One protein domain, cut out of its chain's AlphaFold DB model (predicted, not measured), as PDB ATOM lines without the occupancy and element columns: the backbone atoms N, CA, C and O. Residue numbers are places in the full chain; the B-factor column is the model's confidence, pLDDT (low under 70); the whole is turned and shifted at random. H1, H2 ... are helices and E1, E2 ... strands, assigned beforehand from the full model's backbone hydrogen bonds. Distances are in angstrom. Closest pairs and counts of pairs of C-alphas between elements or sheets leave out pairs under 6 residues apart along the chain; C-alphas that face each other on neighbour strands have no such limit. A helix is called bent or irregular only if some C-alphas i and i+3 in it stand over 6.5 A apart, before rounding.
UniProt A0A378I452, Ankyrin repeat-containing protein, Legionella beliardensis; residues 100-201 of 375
ATOM      1  N   ILE A 100      45.193  22.079  61.446       83.88
ATOM      2  CA  ILE A 100      46.023  22.061  60.240       83.88
ATOM      3  C   ILE A 100      45.163  21.756  59.005       83.88
ATOM      4  O   ILE A 100      44.251  20.914  59.079       83.88
ATOM      5  N   PRO A 101      45.410  22.444  57.875       82.44
ATOM      6  CA  PRO A 101      44.796  22.097  56.605       82.44
ATOM      7  C   PRO A 101      45.419  20.802  56.082       82.44
ATOM      8  O   PRO A 101      46.636  20.635  56.082       82.44
ATOM      9  N   VAL A 102      44.569  19.888  55.630       86.62
ATOM     10  CA  VAL A 102      44.967  18.642  54.969       86.62
ATOM     11  C   VAL A 102      44.032  18.408  53.795       86.62
ATOM     12  O   VAL A 102      42.871  18.830  53.820       86.62
ATOM     13  N   GLY A 103      44.534  17.757  52.761       87.50
ATOM     14  CA  GLY A 103      43.808  17.617  51.516       87.50
ATOM     15  C   GLY A 103      44.549  16.741  50.528       87.50
ATOM     16  O   GLY A 103      45.615  16.202  50.829       87.50
ATOM     17  N   PHE A 104      43.978  16.630  49.339       88.38
ATOM     18  CA  PHE A 104      44.515  15.829  48.254       88.38
ATOM     19  C   PHE A 104      44.278  16.512  46.910       88.38
ATOM     20  O   PHE A 104      43.326  17.274  46.727       88.38
ATOM     21  N   LEU A 105      45.165  16.225  45.961       88.25
ATOM     22  CA  LEU A 105      44.996  16.621  44.570       88.25
ATOM     23  C   LEU A 105      43.859  15.824  43.938       88.25
ATOM     24  O   LEU A 105      43.766  14.609  44.114       88.25
ATOM     25  N   LEU A 106      43.021  16.502  43.163       89.88
ATOM     26  CA  LEU A 106      41.952  15.865  42.414       89.88
ATOM     27  C   LEU A 106      42.529  15.269  41.124       89.88
ATOM     28  O   LEU A 106      43.061  15.971  40.266       89.88
ATOM     29  N   ASN A 107      42.444  13.947  40.985       87.75
ATOM     30  CA  ASN A 107      43.008  13.233  39.845       87.75
ATOM     31  C   ASN A 107      41.903  12.895  38.825       87.75
ATOM     32  O   ASN A 107      40.854  12.383  39.219       87.75
ATOM     33  N   PRO A 108      42.121  13.086  37.508       90.50
ATOM     34  CA  PRO A 108      41.178  12.639  36.477       90.50
ATOM     35  C   PRO A 108      40.798  11.147  36.548       90.50
ATOM     36  O   PRO A 108      39.769  10.748  36.016       90.50
ATOM     37  N   LEU A 109      41.626  10.311  37.185       91.25
ATOM     38  CA  LEU A 109      41.360   8.887  37.415       91.25
ATOM     39  C   LEU A 109      40.454   8.622  38.631       91.25
ATOM     40  O   LEU A 109      39.876   7.539  38.719       91.25
ATOM     41  N   SER A 110      40.346   9.572  39.567       93.06
ATOM     42  CA  SER A 110      39.584   9.449  40.822       93.06
ATOM     43  C   SER A 110      38.362  10.373  40.914       93.06
ATOM     44  O   SER A 110      37.656  10.381  41.925       93.06
ATOM     45  N   VAL A 111      38.079  11.135  39.854       95.56
ATOM     46  CA  VAL A 111      37.018  12.145  39.827       95.56
ATOM     47  C   VAL A 111      36.191  12.020  38.552       95.56
ATOM     48  O   VAL A 111      36.735  11.824  37.469       95.56
ATOM     49  N   SER A 112      34.874  12.197  38.664       97.38
ATOM     50  CA  SER A 112      33.987  12.429  37.516       97.38
ATOM     51  C   SER A 112      33.343  13.808  37.614       97.38
ATOM     52  O   SER A 112      33.269  14.396  38.692       97.38
ATOM     53  N   LYS A 113      32.794  14.332  36.511       97.31
ATOM     54  CA  LYS A 113      32.031  15.592  36.556       97.31
ATOM     55  C   LYS A 113      30.847  15.504  37.529       97.31
ATOM     56  O   LYS A 113      30.585  16.448  38.272       97.31
ATOM     57  N   ARG A 114      30.139  14.368  37.533       97.69
ATOM     58  CA  ARG A 114      28.990  14.131  38.418       97.69
ATOM     59  C   ARG A 114      29.423  14.085  39.882       97.69
ATOM     60  O   ARG A 114      28.787  14.713  40.725       97.69
ATOM     61  N   GLY A 115      30.496  13.363  40.178       97.75
ATOM     62  CA  GLY A 115      31.034  13.263  41.525       97.75
ATOM     63  C   GLY A 115      31.649  14.563  42.029       97.75
ATOM     64  O   GLY A 115      31.432  14.917  43.184       97.75
ATOM     65  N   LEU A 116      32.296  15.335  41.153       97.00
ATOM     66  CA  LEU A 116      32.772  16.678  41.468       97.00
ATOM     67  C   LEU A 116      31.612  17.590  41.871       97.00
ATOM     68  O   LEU A 116      31.682  18.244  42.905       97.00
ATOM     69  N   LYS A 117      30.511  17.596  41.114       97.19
ATOM     70  CA  LYS A 117      29.303  18.339  41.500       97.19
ATOM     71  C   LYS A 117      28.778  17.902  42.873       97.19
ATOM     72  O   LYS A 117      28.463  18.750  43.706       97.19
ATOM     73  N   GLU A 118      28.705  16.594  43.131       97.31
ATOM     74  CA  GLU A 118      28.263  16.071  44.430       97.31
ATOM     75  C   GLU A 118      29.197  16.491  45.580       97.31
ATOM     76  O   GLU A 118      28.714  16.863  46.653       97.31
ATOM     77  N   LEU A 119      30.514  16.497  45.353       95.38
ATOM     78  CA  LEU A 119      31.506  17.021  46.291       95.38
ATOM     79  C   LEU A 119      31.251  18.508  46.580       95.38
ATOM     80  O   LEU A 119      31.131  18.888  47.743       95.38
ATOM     81  N   LEU A 120      31.082  19.341  45.548       95.12
ATOM     82  CA  LEU A 120      30.808  20.777  45.699       95.12
ATOM     83  C   LEU A 120      29.513  21.042  46.490       95.12
ATOM     84  O   LEU A 120      29.493  21.889  47.386       95.12
ATOM     85  N   ASP A 121      28.449  20.276  46.230       94.38
ATOM     86  CA  ASP A 121      27.205  20.358  47.005       94.38
ATOM     87  C   ASP A 121      27.423  20.019  48.487       94.38
ATOM     88  O   ASP A 121      26.819  20.636  49.372       94.38
ATOM     89  N   ASN A 122      28.257  19.017  48.776       90.50
ATOM     90  CA  ASN A 122      28.548  18.598  50.146       90.50
ATOM     91  C   ASN A 122      29.393  19.640  50.879       90.50
ATOM     92  O   ASN A 122      29.055  19.990  52.008       90.50
ATOM     93  N   ILE A 123      30.374  20.241  50.206       88.81
ATOM     94  CA  ILE A 123      31.167  21.355  50.736       88.81
ATOM     95  C   ILE A 123      30.272  22.527  51.165       88.81
ATOM     96  O   ILE A 123      30.458  23.111  52.236       88.81
ATOM     97  N   GLU A 124      29.259  22.880  50.372       88.00
ATOM     98  CA  GLU A 124      28.333  23.955  50.742       88.00
ATOM     99  C   GLU A 124      27.423  23.587  51.921       88.00
ATOM    100  O   GLU A 124      27.099  24.445  52.752       88.00
ATOM    101  N   LYS A 125      27.012  22.317  52.028       84.00
ATOM    102  CA  LYS A 125      26.270  21.820  53.199       84.00
ATOM    103  C   LYS A 125      27.140  21.856  54.452       84.00
ATOM    104  O   LYS A 125      26.672  22.320  55.491       84.00
ATOM    105  N   GLU A 126      28.395  21.431  54.351       75.69
ATOM    106  CA  GLU A 126      29.377  21.500  55.431       75.69
ATOM    107  C   GLU A 126      29.617  22.937  55.866       75.69
ATOM    108  O   GLU A 126      29.522  23.231  57.052       75.69
ATOM    109  N   LYS A 127      29.811  23.869  54.926       75.94
ATOM    110  CA  LYS A 127      29.923  25.302  55.230       75.94
ATOM    111  C   LYS A 127      28.734  25.798  56.058       75.94
ATOM    112  O   LYS A 127      28.912  26.505  57.053       75.94
ATOM    113  N   LYS A 128      27.507  25.411  55.693       74.44
ATOM    114  CA  LYS A 128      26.285  25.760  56.444       74.44
ATOM    115  C   LYS A 128      26.225  25.096  57.823       74.44
ATOM    116  O   LYS A 128      25.706  25.701  58.756       74.44
ATOM    117  N   LEU A 129      26.719  23.868  57.962       67.19
ATOM    118  CA  LEU A 129      26.754  23.158  59.241       67.19
ATOM    119  C   LEU A 129      27.816  23.751  60.174       67.19
ATOM    120  O   LEU A 129      27.493  24.144  61.289       67.19
ATOM    121  N   LEU A 130      29.054  23.875  59.692       65.81
ATOM    122  CA  LEU A 130      30.216  24.378  60.427       65.81
ATOM    123  C   LEU A 130      30.040  25.837  60.865       65.81
ATOM    124  O   LEU A 130      30.441  26.189  61.973       65.81
ATOM    125  N   SER A 131      29.398  26.676  60.044       67.62
ATOM    126  CA  SER A 131      29.045  28.049  60.437       67.62
ATOM    127  C   SER A 131      28.043  28.085  61.594       67.62
ATOM    128  O   SER A 131      28.219  28.877  62.517       67.62
ATOM    129  N   LYS A 132      27.039  27.198  61.604       64.38
ATOM    130  CA  LYS A 132      26.055  27.107  62.699       64.38
ATOM    131  C   LYS A 132      26.660  26.652  64.024       64.38
ATOM    132  O   LYS A 132      26.176  27.067  65.070       64.38
ATOM    133  N   ILE A 133      27.694  25.813  63.986       58.38
ATOM    134  CA  ILE A 133      28.378  25.307  65.188       58.38
ATOM    135  C   ILE A 133      29.641  26.106  65.551       58.38
ATOM    136  O   ILE A 133      30.382  25.700  66.440       58.38
ATOM    137  N   GLY A 134      29.882  27.249  64.893       53.69
ATOM    138  CA  GLY A 134      30.975  28.170  65.229       53.69
ATOM    139  C   GLY A 134      32.379  27.643  64.914       53.69
ATOM    140  O   GLY A 134      33.347  28.093  65.521       53.69
ATOM    141  N   LEU A 135      32.501  26.684  63.990       54.12
ATOM    142  CA  LEU A 135      33.756  25.981  63.698       54.12
ATOM    143  C   LEU A 135      34.492  26.473  62.448       54.12
ATOM    144  O   LEU A 135      35.589  26.000  62.176       54.12
ATOM    145  N   ILE A 136      33.946  27.440  61.706       52.66
ATOM    146  CA  ILE A 136      34.708  28.103  60.642       52.66
ATOM    147  C   ILE A 136      35.507  29.239  61.276       52.66
ATOM    148  O   ILE A 136      35.005  30.354  61.419       52.66
ATOM    149  N   LYS A 137      36.775  28.984  61.610       46.03
ATOM    150  CA  LYS A 137      37.757  30.063  61.494       46.03
ATOM    151  C   LYS A 137      38.059  30.188  60.001       46.03
ATOM    152  O   LYS A 137      38.425  29.178  59.399       46.03
ATOM    153  N   PRO A 138      37.849  31.355  59.363       43.62
ATOM    154  CA  PRO A 138      38.394  31.552  58.031       43.62
ATOM    155  C   PRO A 138      39.890  31.248  58.114       43.62
ATOM    156  O   PRO A 138      40.543  31.730  59.039       43.62
ATOM    157  N   LEU A 139      40.408  30.439  57.187       41.53
ATOM    158  CA  LEU A 139      41.839  30.402  56.902       41.53
ATOM    159  C   LEU A 139      42.196  31.833  56.493       41.53
ATOM    160  O   LEU A 139      42.001  32.221  55.343       41.53
ATOM    161  N   ARG A 140      42.570  32.687  57.451       35.72
ATOM    162  CA  ARG A 140      43.008  34.034  57.109       35.72
ATOM    163  C   ARG A 140      44.310  33.847  56.356       35.72
ATOM    164  O   ARG A 140      45.226  33.216  56.867       35.72
ATOM    165  N   ALA A 141      44.412  34.459  55.182       38.09
ATOM    166  CA  ALA A 141      45.661  34.542  54.429       38.09
ATOM    167  C   ALA A 141      46.824  35.162  55.244       38.09
ATOM    168  O   ALA A 141      47.967  35.108  54.813       38.09
ATOM    169  N   THR A 142      46.539  35.747  56.416       32.25
ATOM    170  CA  THR A 142      47.513  36.338  57.341       32.25
ATOM    171  C   THR A 142      47.789  35.500  58.588       32.25
ATOM    172  O   THR A 142      48.641  35.892  59.383       32.25
ATOM    173  N   ASP A 143      47.098  34.372  58.791       37.12
ATOM    174  CA  ASP A 143      47.466  33.419  59.839       37.12
ATOM    175  C   ASP A 143      48.656  32.615  59.307       37.12
ATOM    176  O   ASP A 143      48.535  31.471  58.870       37.12
ATOM    177  N   ASN A 144      49.817  33.275  59.309       36.69
ATOM    178  CA  ASN A 144      51.140  32.691  59.142       36.69
ATOM    179  C   ASN A 144      51.410  31.722  60.305       36.69
ATOM    180  O   ASN A 144      52.325  31.927  61.102       36.69
ATOM    181  N   ALA A 145      50.631  30.644  60.414       33.66
ATOM    182  CA  ALA A 145      51.232  29.411  60.876       33.66
ATOM    183  C   ALA A 145      52.427  29.186  59.938       33.66
ATOM    184  O   ALA A 145      52.246  29.277  58.716       33.66
ATOM    185  N   PRO A 146      53.650  28.994  60.453       34.53
ATOM    186  CA  PRO A 146      54.750  28.573  59.611       34.53
ATOM    187  C   PRO A 146      54.356  27.200  59.064       34.53
ATOM    188  O   PRO A 146      54.513  26.179  59.722       34.53
ATOM    189  N   ILE A 147      53.738  27.185  57.879       41.59
ATOM    190  CA  ILE A 147      53.541  25.984  57.076       41.59
ATOM    191  C   ILE A 147      54.927  25.685  56.501       41.59
ATOM    192  O   ILE A 147      55.225  26.003  55.350       41.59
ATOM    193  N   ASP A 148      55.795  25.178  57.371       33.22
ATOM    194  CA  ASP A 148      57.183  24.783  57.118       33.22
ATOM    195  C   ASP A 148      57.243  23.301  56.701       33.22
ATOM    196  O   ASP A 148      58.146  22.553  57.062       33.22
ATOM    197  N   GLU A 149      56.262  22.850  55.913       40.66
ATOM    198  CA  GLU A 149      56.337  21.579  55.192       40.66
ATOM    199  C   GLU A 149      56.511  21.875  53.698       40.66
ATOM    200  O   GLU A 149      55.511  22.108  53.008       40.66
ATOM    201  N   PRO A 150      57.752  21.824  53.173       40.00
ATOM    202  CA  PRO A 150      58.005  21.856  51.737       40.00
ATOM    203  C   PRO A 150      57.127  20.828  51.013       40.00
ATOM    204  O   PRO A 150      56.426  21.154  50.078       40.00
ATOM    205  N   THR A 151      56.960  19.612  51.536       44.34
ATOM    206  CA  THR A 151      56.250  18.540  50.814       44.34
ATOM    207  C   THR A 151      54.728  18.691  50.679       44.34
ATOM    208  O   THR A 151      54.162  18.119  49.746       44.34
ATOM    209  N   PHE A 152      54.049  19.403  51.586       43.34
ATOM    210  CA  PHE A 152      52.593  19.615  51.519       43.34
ATOM    211  C   PHE A 152      52.250  20.915  50.787       43.34
ATOM    212  O   PHE A 152      51.319  20.934  49.978       43.34
ATOM    213  N   ARG A 153      53.054  21.970  50.995       39.59
ATOM    214  CA  ARG A 153      53.014  23.168  50.153       39.59
ATOM    215  C   ARG A 153      53.363  22.812  48.712       39.59
ATOM    216  O   ARG A 153      52.550  23.098  47.860       39.59
ATOM    217  N   ASP A 154      54.438  22.091  48.426       41.91
ATOM    218  CA  ASP A 154      54.866  21.816  47.044       41.91
ATOM    219  C   ASP A 154      53.843  20.979  46.251       41.91
ATOM    220  O   ASP A 154      53.689  21.182  45.054       41.91
ATOM    221  N   ARG A 155      53.060  20.093  46.896       45.03
ATOM    222  CA  ARG A 155      52.029  19.293  46.196       45.03
ATOM    223  C   ARG A 155      50.677  19.989  46.048       45.03
ATOM    224  O   ARG A 155      49.993  19.737  45.066       45.03
ATOM    225  N   ILE A 156      50.256  20.819  47.008       49.03
ATOM    226  CA  ILE A 156      49.012  21.606  46.885       49.03
ATOM    227  C   ILE A 156      49.265  22.935  46.150       49.03
ATOM    228  O   ILE A 156      48.346  23.454  45.530       49.03
ATOM    229  N   LEU A 157      50.489  23.470  46.135       44.72
ATOM    230  CA  LEU A 157      50.884  24.639  45.332       44.72
ATOM    231  C   LEU A 157      51.143  24.304  43.851       44.72
ATOM    232  O   LEU A 157      51.130  25.222  43.041       44.72
ATOM    233  N   ASP A 158      51.310  23.027  43.480       44.31
ATOM    234  CA  ASP A 158      51.185  22.579  42.077       44.31
ATOM    235  C   ASP A 158      49.725  22.629  41.582       44.31
ATOM    236  O   ASP A 158      49.456  22.530  40.381       44.31
ATOM    237  N   SER A 159      48.762  22.767  42.502       54.28
ATOM    238  CA  SER A 159      47.392  23.119  42.145       54.28
ATOM    239  C   SER A 159      47.288  24.635  41.983       54.28
ATOM    240  O   SER A 159      47.729  25.397  42.843       54.28
ATOM    241  N   ASP A 160      46.661  25.070  40.895       62.47
ATOM    242  CA  ASP A 160      46.349  26.479  40.674       62.47
ATOM    243  C   ASP A 160      45.296  26.964  41.691       62.47
ATOM    244  O   ASP A 160      45.206  28.159  41.989       62.47
ATOM    245  N   GLU A 161      44.475  26.046  42.228       75.75
ATOM    246  CA  GLU A 161      43.333  26.402  43.066       75.75
ATOM    247  C   GLU A 161      42.903  25.314  44.072       75.75
ATOM    248  O   GLU A 161      42.795  24.128  43.764       75.75
ATOM    249  N   THR A 162      42.557  25.735  45.296       81.94
ATOM    250  CA  THR A 162      42.033  24.846  46.348       81.94
ATOM    251  C   THR A 162      40.530  25.016  46.552       81.94
ATOM    252  O   THR A 162      40.039  26.134  46.763       81.94
ATOM    253  N   ILE A 163      39.800  23.907  46.614       83.44
ATOM    254  CA  ILE A 163      38.361  23.866  46.876       83.44
ATOM    255  C   ILE A 163      38.120  23.354  48.300       83.44
ATOM    256  O   ILE A 163      38.524  22.253  48.666       83.44
ATOM    257  N   SER A 164      37.444  24.162  49.113       84.94
ATOM    258  CA  SER A 164      37.087  23.840  50.499       84.94
ATOM    259  C   SER A 164      35.817  24.576  50.923       84.94
ATOM    260  O   SER A 164      35.351  25.494  50.240       84.94
ATOM    261  N   ALA A 165      35.295  24.258  52.111       79.50
ATOM    262  CA  ALA A 165      34.168  24.992  52.700       79.50
ATOM    263  C   ALA A 165      34.465  26.494  52.880       79.50
ATOM    264  O   ALA A 165      33.552  27.325  52.825       79.50
ATOM    265  N   SER A 166      35.738  26.853  53.067       74.69
ATOM    266  CA  SER A 166      36.159  28.247  53.220       74.69
ATOM    267  C   SER A 166      36.270  28.987  51.881       74.69
ATOM    268  O   SER A 166      35.846  30.137  51.804       74.69
ATOM    269  N   THR A 167      36.714  28.317  50.812       81.69
ATOM    270  CA  THR A 167      37.040  28.953  49.521       81.69
ATOM    271  C   THR A 167      35.924  28.865  48.476       81.69
ATOM    272  O   THR A 167      35.868  29.705  47.583       81.69
ATOM    273  N   ILE A 168      34.981  27.919  48.590       85.56
ATOM    274  CA  ILE A 168      34.002  27.601  47.527       85.56
ATOM    275  C   ILE A 168      33.230  28.812  46.973       85.56
ATOM    276  O   ILE A 168      32.974  28.900  45.774       85.56
ATOM    277  N   SER A 169      32.872  29.778  47.823       88.06
ATOM    278  CA  SER A 169      32.140  30.975  47.384       88.06
ATOM    279  C   SER A 169      33.008  31.925  46.553       88.06
ATOM    280  O   SER A 169      32.502  32.557  45.629       88.06
ATOM    281  N   GLU A 170      34.301  32.022  46.862       86.69
ATOM    282  CA  GLU A 170      35.258  32.840  46.111       86.69
ATOM    283  C   GLU A 170      35.594  32.190  44.770       86.69
ATOM    284  O   GLU A 170      35.583  32.877  43.750       86.69
ATOM    285  N   VAL A 171      35.787  30.866  44.768       86.75
ATOM    286  CA  VAL A 171      35.991  30.048  43.562       86.75
ATOM    287  C   VAL A 171      34.822  30.248  42.588       86.75
ATOM    288  O   VAL A 171      35.021  30.647  41.443       86.75
ATOM    289  N   LYS A 172      33.569  30.090  43.053       92.00
ATOM    290  CA  LYS A 172      32.372  30.340  42.225       92.00
ATOM    291  C   LYS A 172      32.345  31.743  41.631       92.00
ATOM    292  O   LYS A 172      32.057  31.902  40.449       92.00
ATOM    293  N   LYS A 173      32.645  32.758  42.446       92.06
ATOM    294  CA  LYS A 173      32.657  34.156  42.004       92.06
ATOM    295  C   LYS A 173      33.733  34.401  40.945       92.06
ATOM    296  O   LYS A 173      33.457  35.083  39.965       92.06
ATOM    297  N   ARG A 174      34.934  33.845  41.129       90.38
ATOM    298  CA  ARG A 174      36.067  33.973  40.201       90.38
ATOM    299  C   ARG A 174      35.745  33.397  38.828       90.38
ATOM    300  O   ARG A 174      36.000  34.054  37.826       90.38
ATOM    301  N   PHE A 175      35.141  32.212  38.796       92.81
ATOM    302  CA  PHE A 175      34.731  31.560  37.551       92.81
ATOM    303  C   PHE A 175      33.379  32.042  37.016       92.81
ATOM    304  O   PHE A 175      32.934  31.558  35.979       92.81
ATOM    305  N   ASN A 176      32.721  32.986  37.700       94.75
ATOM    306  CA  ASN A 176      31.364  33.435  37.384       94.75
ATOM    307  C   ASN A 176      30.371  32.260  37.228       94.75
ATOM    308  O   ASN A 176      29.481  32.291  36.378       94.75
ATOM    309  N   ALA A 177      30.549  31.215  38.039       96.31
ATOM    310  CA  ALA A 177      29.748  30.003  37.976       96.31
ATOM    311  C   ALA A 177      28.377  30.228  38.625       96.31
ATOM    312  O   ALA A 177      28.281  30.716  39.756       96.31
ATOM    313  N   LYS A 178      27.309  29.841  37.922       95.06
ATOM    314  CA  LYS A 178      25.922  30.040  38.376       95.06
ATOM    315  C   LYS A 178      25.551  29.128  39.543       95.06
ATOM    316  O   LYS A 178      24.845  29.538  40.463       95.06
ATOM    317  N   ASP A 179      26.037  27.894  39.507       95.38
ATOM    318  CA  ASP A 179      25.768  26.849  40.488       95.38
ATOM    319  C   ASP A 179      26.922  25.826  40.527       95.38
ATOM    320  O   ASP A 179      28.000  26.051  39.971       95.38
ATOM    321  N   ASN A 180      26.733  24.721  41.256       95.94
ATOM    322  CA  ASN A 180      27.739  23.659  41.355       95.94
ATOM    323  C   ASN A 180      27.844  22.806  40.082       95.94
ATOM    324  O   ASN A 180      28.902  22.224  39.857       95.94
ATOM    325  N   ASP A 181      26.796  22.727  39.256       97.12
ATOM    326  CA  ASP A 181      26.851  22.016  37.973       97.12
ATOM    327  C   ASP A 181      27.724  22.778  36.973       97.12
ATOM    328  O   ASP A 181      28.593  22.191  36.322       97.12
ATOM    329  N   ASP A 182      27.524  24.094  36.898       97.31
ATOM    330  CA  ASP A 182      28.312  25.016  36.086       97.31
ATOM    331  C   ASP A 182      29.775  25.027  36.548       97.31
ATOM    332  O   ASP A 182      30.690  24.800  35.755       97.31
ATOM    333  N   LEU A 183      30.012  25.150  37.862       95.94
ATOM    334  CA  LEU A 183      31.371  25.117  38.397       95.94
ATOM    335  C   LEU A 183      32.072  23.777  38.118       95.94
ATOM    336  O   LEU A 183      33.225  23.768  37.690       95.94
ATOM    337  N   ALA A 184      31.385  22.644  38.302       96.88
ATOM    338  CA  ALA A 184      31.948  21.336  37.977       96.88
ATOM    339  C   ALA A 184      32.284  21.216  36.481       96.88
ATOM    340  O   ALA A 184      33.297  20.615  36.129       96.88
ATOM    341  N   ALA A 185      31.469  21.795  35.591       96.94
ATOM    342  CA  ALA A 185      31.741  21.813  34.156       96.94
ATOM    343  C   ALA A 185      32.999  22.617  33.791       96.94
ATOM    344  O   ALA A 185      33.723  22.207  32.886       96.94
ATOM    345  N   ILE A 186      33.256  23.720  34.498       95.06
ATOM    346  CA  ILE A 186      34.428  24.585  34.296       95.06
ATOM    347  C   ILE A 186      35.705  23.919  34.825       95.06
ATOM    348  O   ILE A 186      36.734  23.919  34.149       95.06
ATOM    349  N   ILE A 187      35.638  23.336  36.025       93.62
ATOM    350  CA  ILE A 187      36.805  22.782  36.727       93.62
ATOM    351  C   ILE A 187      37.226  21.425  36.154       93.62
ATOM    352  O   ILE A 187      38.418  21.173  35.983       93.62
ATOM    353  N   TYR A 188      36.271  20.544  35.837       95.62
ATOM    354  CA  TYR A 188      36.556  19.145  35.500       95.62
ATOM    355  C   TYR A 188      37.574  18.939  34.356       95.62
ATOM    356  O   TYR A 188      38.462  18.098  34.515       95.62
ATOM    357  N   PRO A 189      37.548  19.698  33.241       95.19
ATOM    358  CA  PRO A 189      38.558  19.570  32.185       95.19
ATOM    359  C   PRO A 189      40.000  19.822  32.652       95.19
ATOM    360  O   PRO A 189      40.937  19.305  32.050       95.19
ATOM    361  N   ASN A 190      40.178  20.587  33.733       91.31
ATOM    362  CA  ASN A 190      41.470  20.980  34.292       91.31
ATOM    363  C   ASN A 190      41.683  20.415  35.705       91.31
ATOM    364  O   ASN A 190      42.500  20.939  36.454       91.31
ATOM    365  N   ILE A 191      40.972  19.344  36.073       91.25
ATOM    366  CA  ILE A 191      40.856  18.863  37.459       91.25
ATOM    367  C   ILE A 191      42.199  18.604  38.159       91.25
ATOM    368  O   ILE A 191      42.309  18.833  39.357       91.25
ATOM    369  N   ARG A 192      43.239  18.224  37.404       87.12
ATOM    370  CA  ARG A 192      44.606  18.007  37.913       87.12
ATOM    371  C   ARG A 192      45.236  19.242  38.572       87.12
ATOM    372  O   ARG A 192      46.184  19.095  39.326       87.12
ATOM    373  N   HIS A 193      44.726  20.432  38.257       86.50
ATOM    374  CA  HIS A 193      45.174  21.710  38.806       86.50
ATOM    375  C   HIS A 193      44.390  22.116  40.058       86.50
ATOM    376  O   HIS A 193      44.528  23.243  40.523       86.50
ATOM    377  N   TYR A 194      43.551  21.229  40.598       89.00
ATOM    378  CA  TYR A 194      42.718  21.516  41.755       89.00
ATOM    379  C   TYR A 194      43.009  20.547  42.893       89.00
ATOM    380  O   TYR A 194      43.151  19.340  42.691       89.00
ATOM    381  N   ALA A 195      43.033  21.076  44.110       90.00
ATOM    382  CA  ALA A 195      43.081  20.283  45.329       90.00
ATOM    383  C   ALA A 195      41.775  20.422  46.114       90.00
ATOM    384  O   ALA A 195      41.202  21.512  46.205       90.00
ATOM    385  N   TYR A 196      41.330  19.336  46.736       91.38
ATOM    386  CA  TYR A 196      40.339  19.401  47.802       91.38
ATOM    387  C   TYR A 196      41.046  19.556  49.147       91.38
ATOM    388  O   TYR A 196      42.021  18.858  49.418       91.38
ATOM    389  N   VAL A 197      40.538  20.444  50.002       88.25
ATOM    390  CA  VAL A 197      41.021  20.612  51.378       88.25
ATOM    391  C   VAL A 197      39.859  20.394  52.339       88.25
ATOM    392  O   VAL A 197      38.841  21.094  52.269       88.25
ATOM    393  N   GLY A 198      40.038  19.438  53.253       86.81
ATOM    394  CA  GLY A 198      39.072  19.134  54.302       86.81
ATOM    395  C   GLY A 198      38.856  20.325  55.247       86.81
ATOM    396  O   GLY A 198      39.640  21.279  55.271       86.81
ATOM    397  N   PRO A 199      37.798  20.310  56.070       84.06
ATOM    398  CA  PRO A 199      37.450  21.458  56.904       84.06
ATOM    399  C   PRO A 199      38.555  21.784  57.919       84.06
ATOM    400  O   PRO A 199      39.032  20.908  58.641       84.06
ATOM    401  N   PHE A 200      38.952  23.053  58.020       83.50
ATOM    402  CA  PHE A 200      39.896  23.511  59.042       83.50
ATOM    403  C   PHE A 200      39.225  23.491  60.422       83.50
ATOM    404  O   PHE A 200      38.273  24.234  60.659       83.50
ATOM    405  N   ALA A 201      39.685  22.617  61.318       82.56
ATOM    406  CA  ALA A 201      39.041  22.385  62.604       82.56
ATOM    407  C   ALA A 201      40.024  21.823  63.641       82.56
ATOM    408  O   ALA A 201      41.050  21.238  63.289       82.56
TER     409      ALA A 201
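This is residues 100 to 201 of the 375 residues of the protein "Ankyrin repeat-containing protein" of Legionella beliardensis (UniProt A0A378I452). A small three-stranded sheet stands in the middle, between the short helix H2 on one side and the long helix H1 on the other. H4 meets residues 113 to 121 of H1 to make an L, and a long loop, residues 133 to 149, swings round from H1 to H2. The printed part has 102 residues with four named helices and three named strands, ordered E1 H1 H2 E2 H3 H4 E3; the sheet E1 E3 E2 is mixed, the class mostly helix. The whole is compact, with a radius of gyration of the C-alphas of 13.6 A and spans of 35 by 33 by 22 A.

E1, residues 103 to 105, is antiparallel to E3, residues 194 to 197, with N 104 and O 196 3.0 A apart, within hydrogen-bond range. H1, residues 113 to 132, only grazes the sheet. H2, residues 150 to 157, has a height over the sheet of 10.4 A. E2, residues 161 to 163, is parallel to E3, with N 163 and O 195 2.8 A apart, within hydrogen-bond range. H3, residues 168 to 174, only just touches H1, with 3 pairs of C-alphas within 8 A, the closest those of Glu 124 and Ile 168, 7.5 A apart. H4, residues 180 to 193, touches H1, the closest C-alphas being those of Lys 117 and Ala 184, 5.3 A apart; their lines are only just about perpendicular, at 72 degrees. E2, H3, H4 and E3 form a strand-helix-strand unit, two parallel neighbour strands with helices between, its crossover right-handed. Every O i to N i+4 pair is within hydrogen-bond range in H1 and H3, 3 of 4 in H2 and 6 of 10 in H4.

E1 begins at C-alpha 103, (43.808, 17.617, 51.516). H1 measures 29.2 A and H4 17.7 A; H4 is irregular, with C-alphas 189 and 192 8.5 A apart. E3 ends at C-alpha 197, (41.021, 20.612, 51.378).

The C-alphas farthest apart, of Asp 148 and Lys 178, are 36.8 A apart. The printed part has no cut; the link from H1 to H2 is long. Residues 129 to 160 have pLDDT under 70.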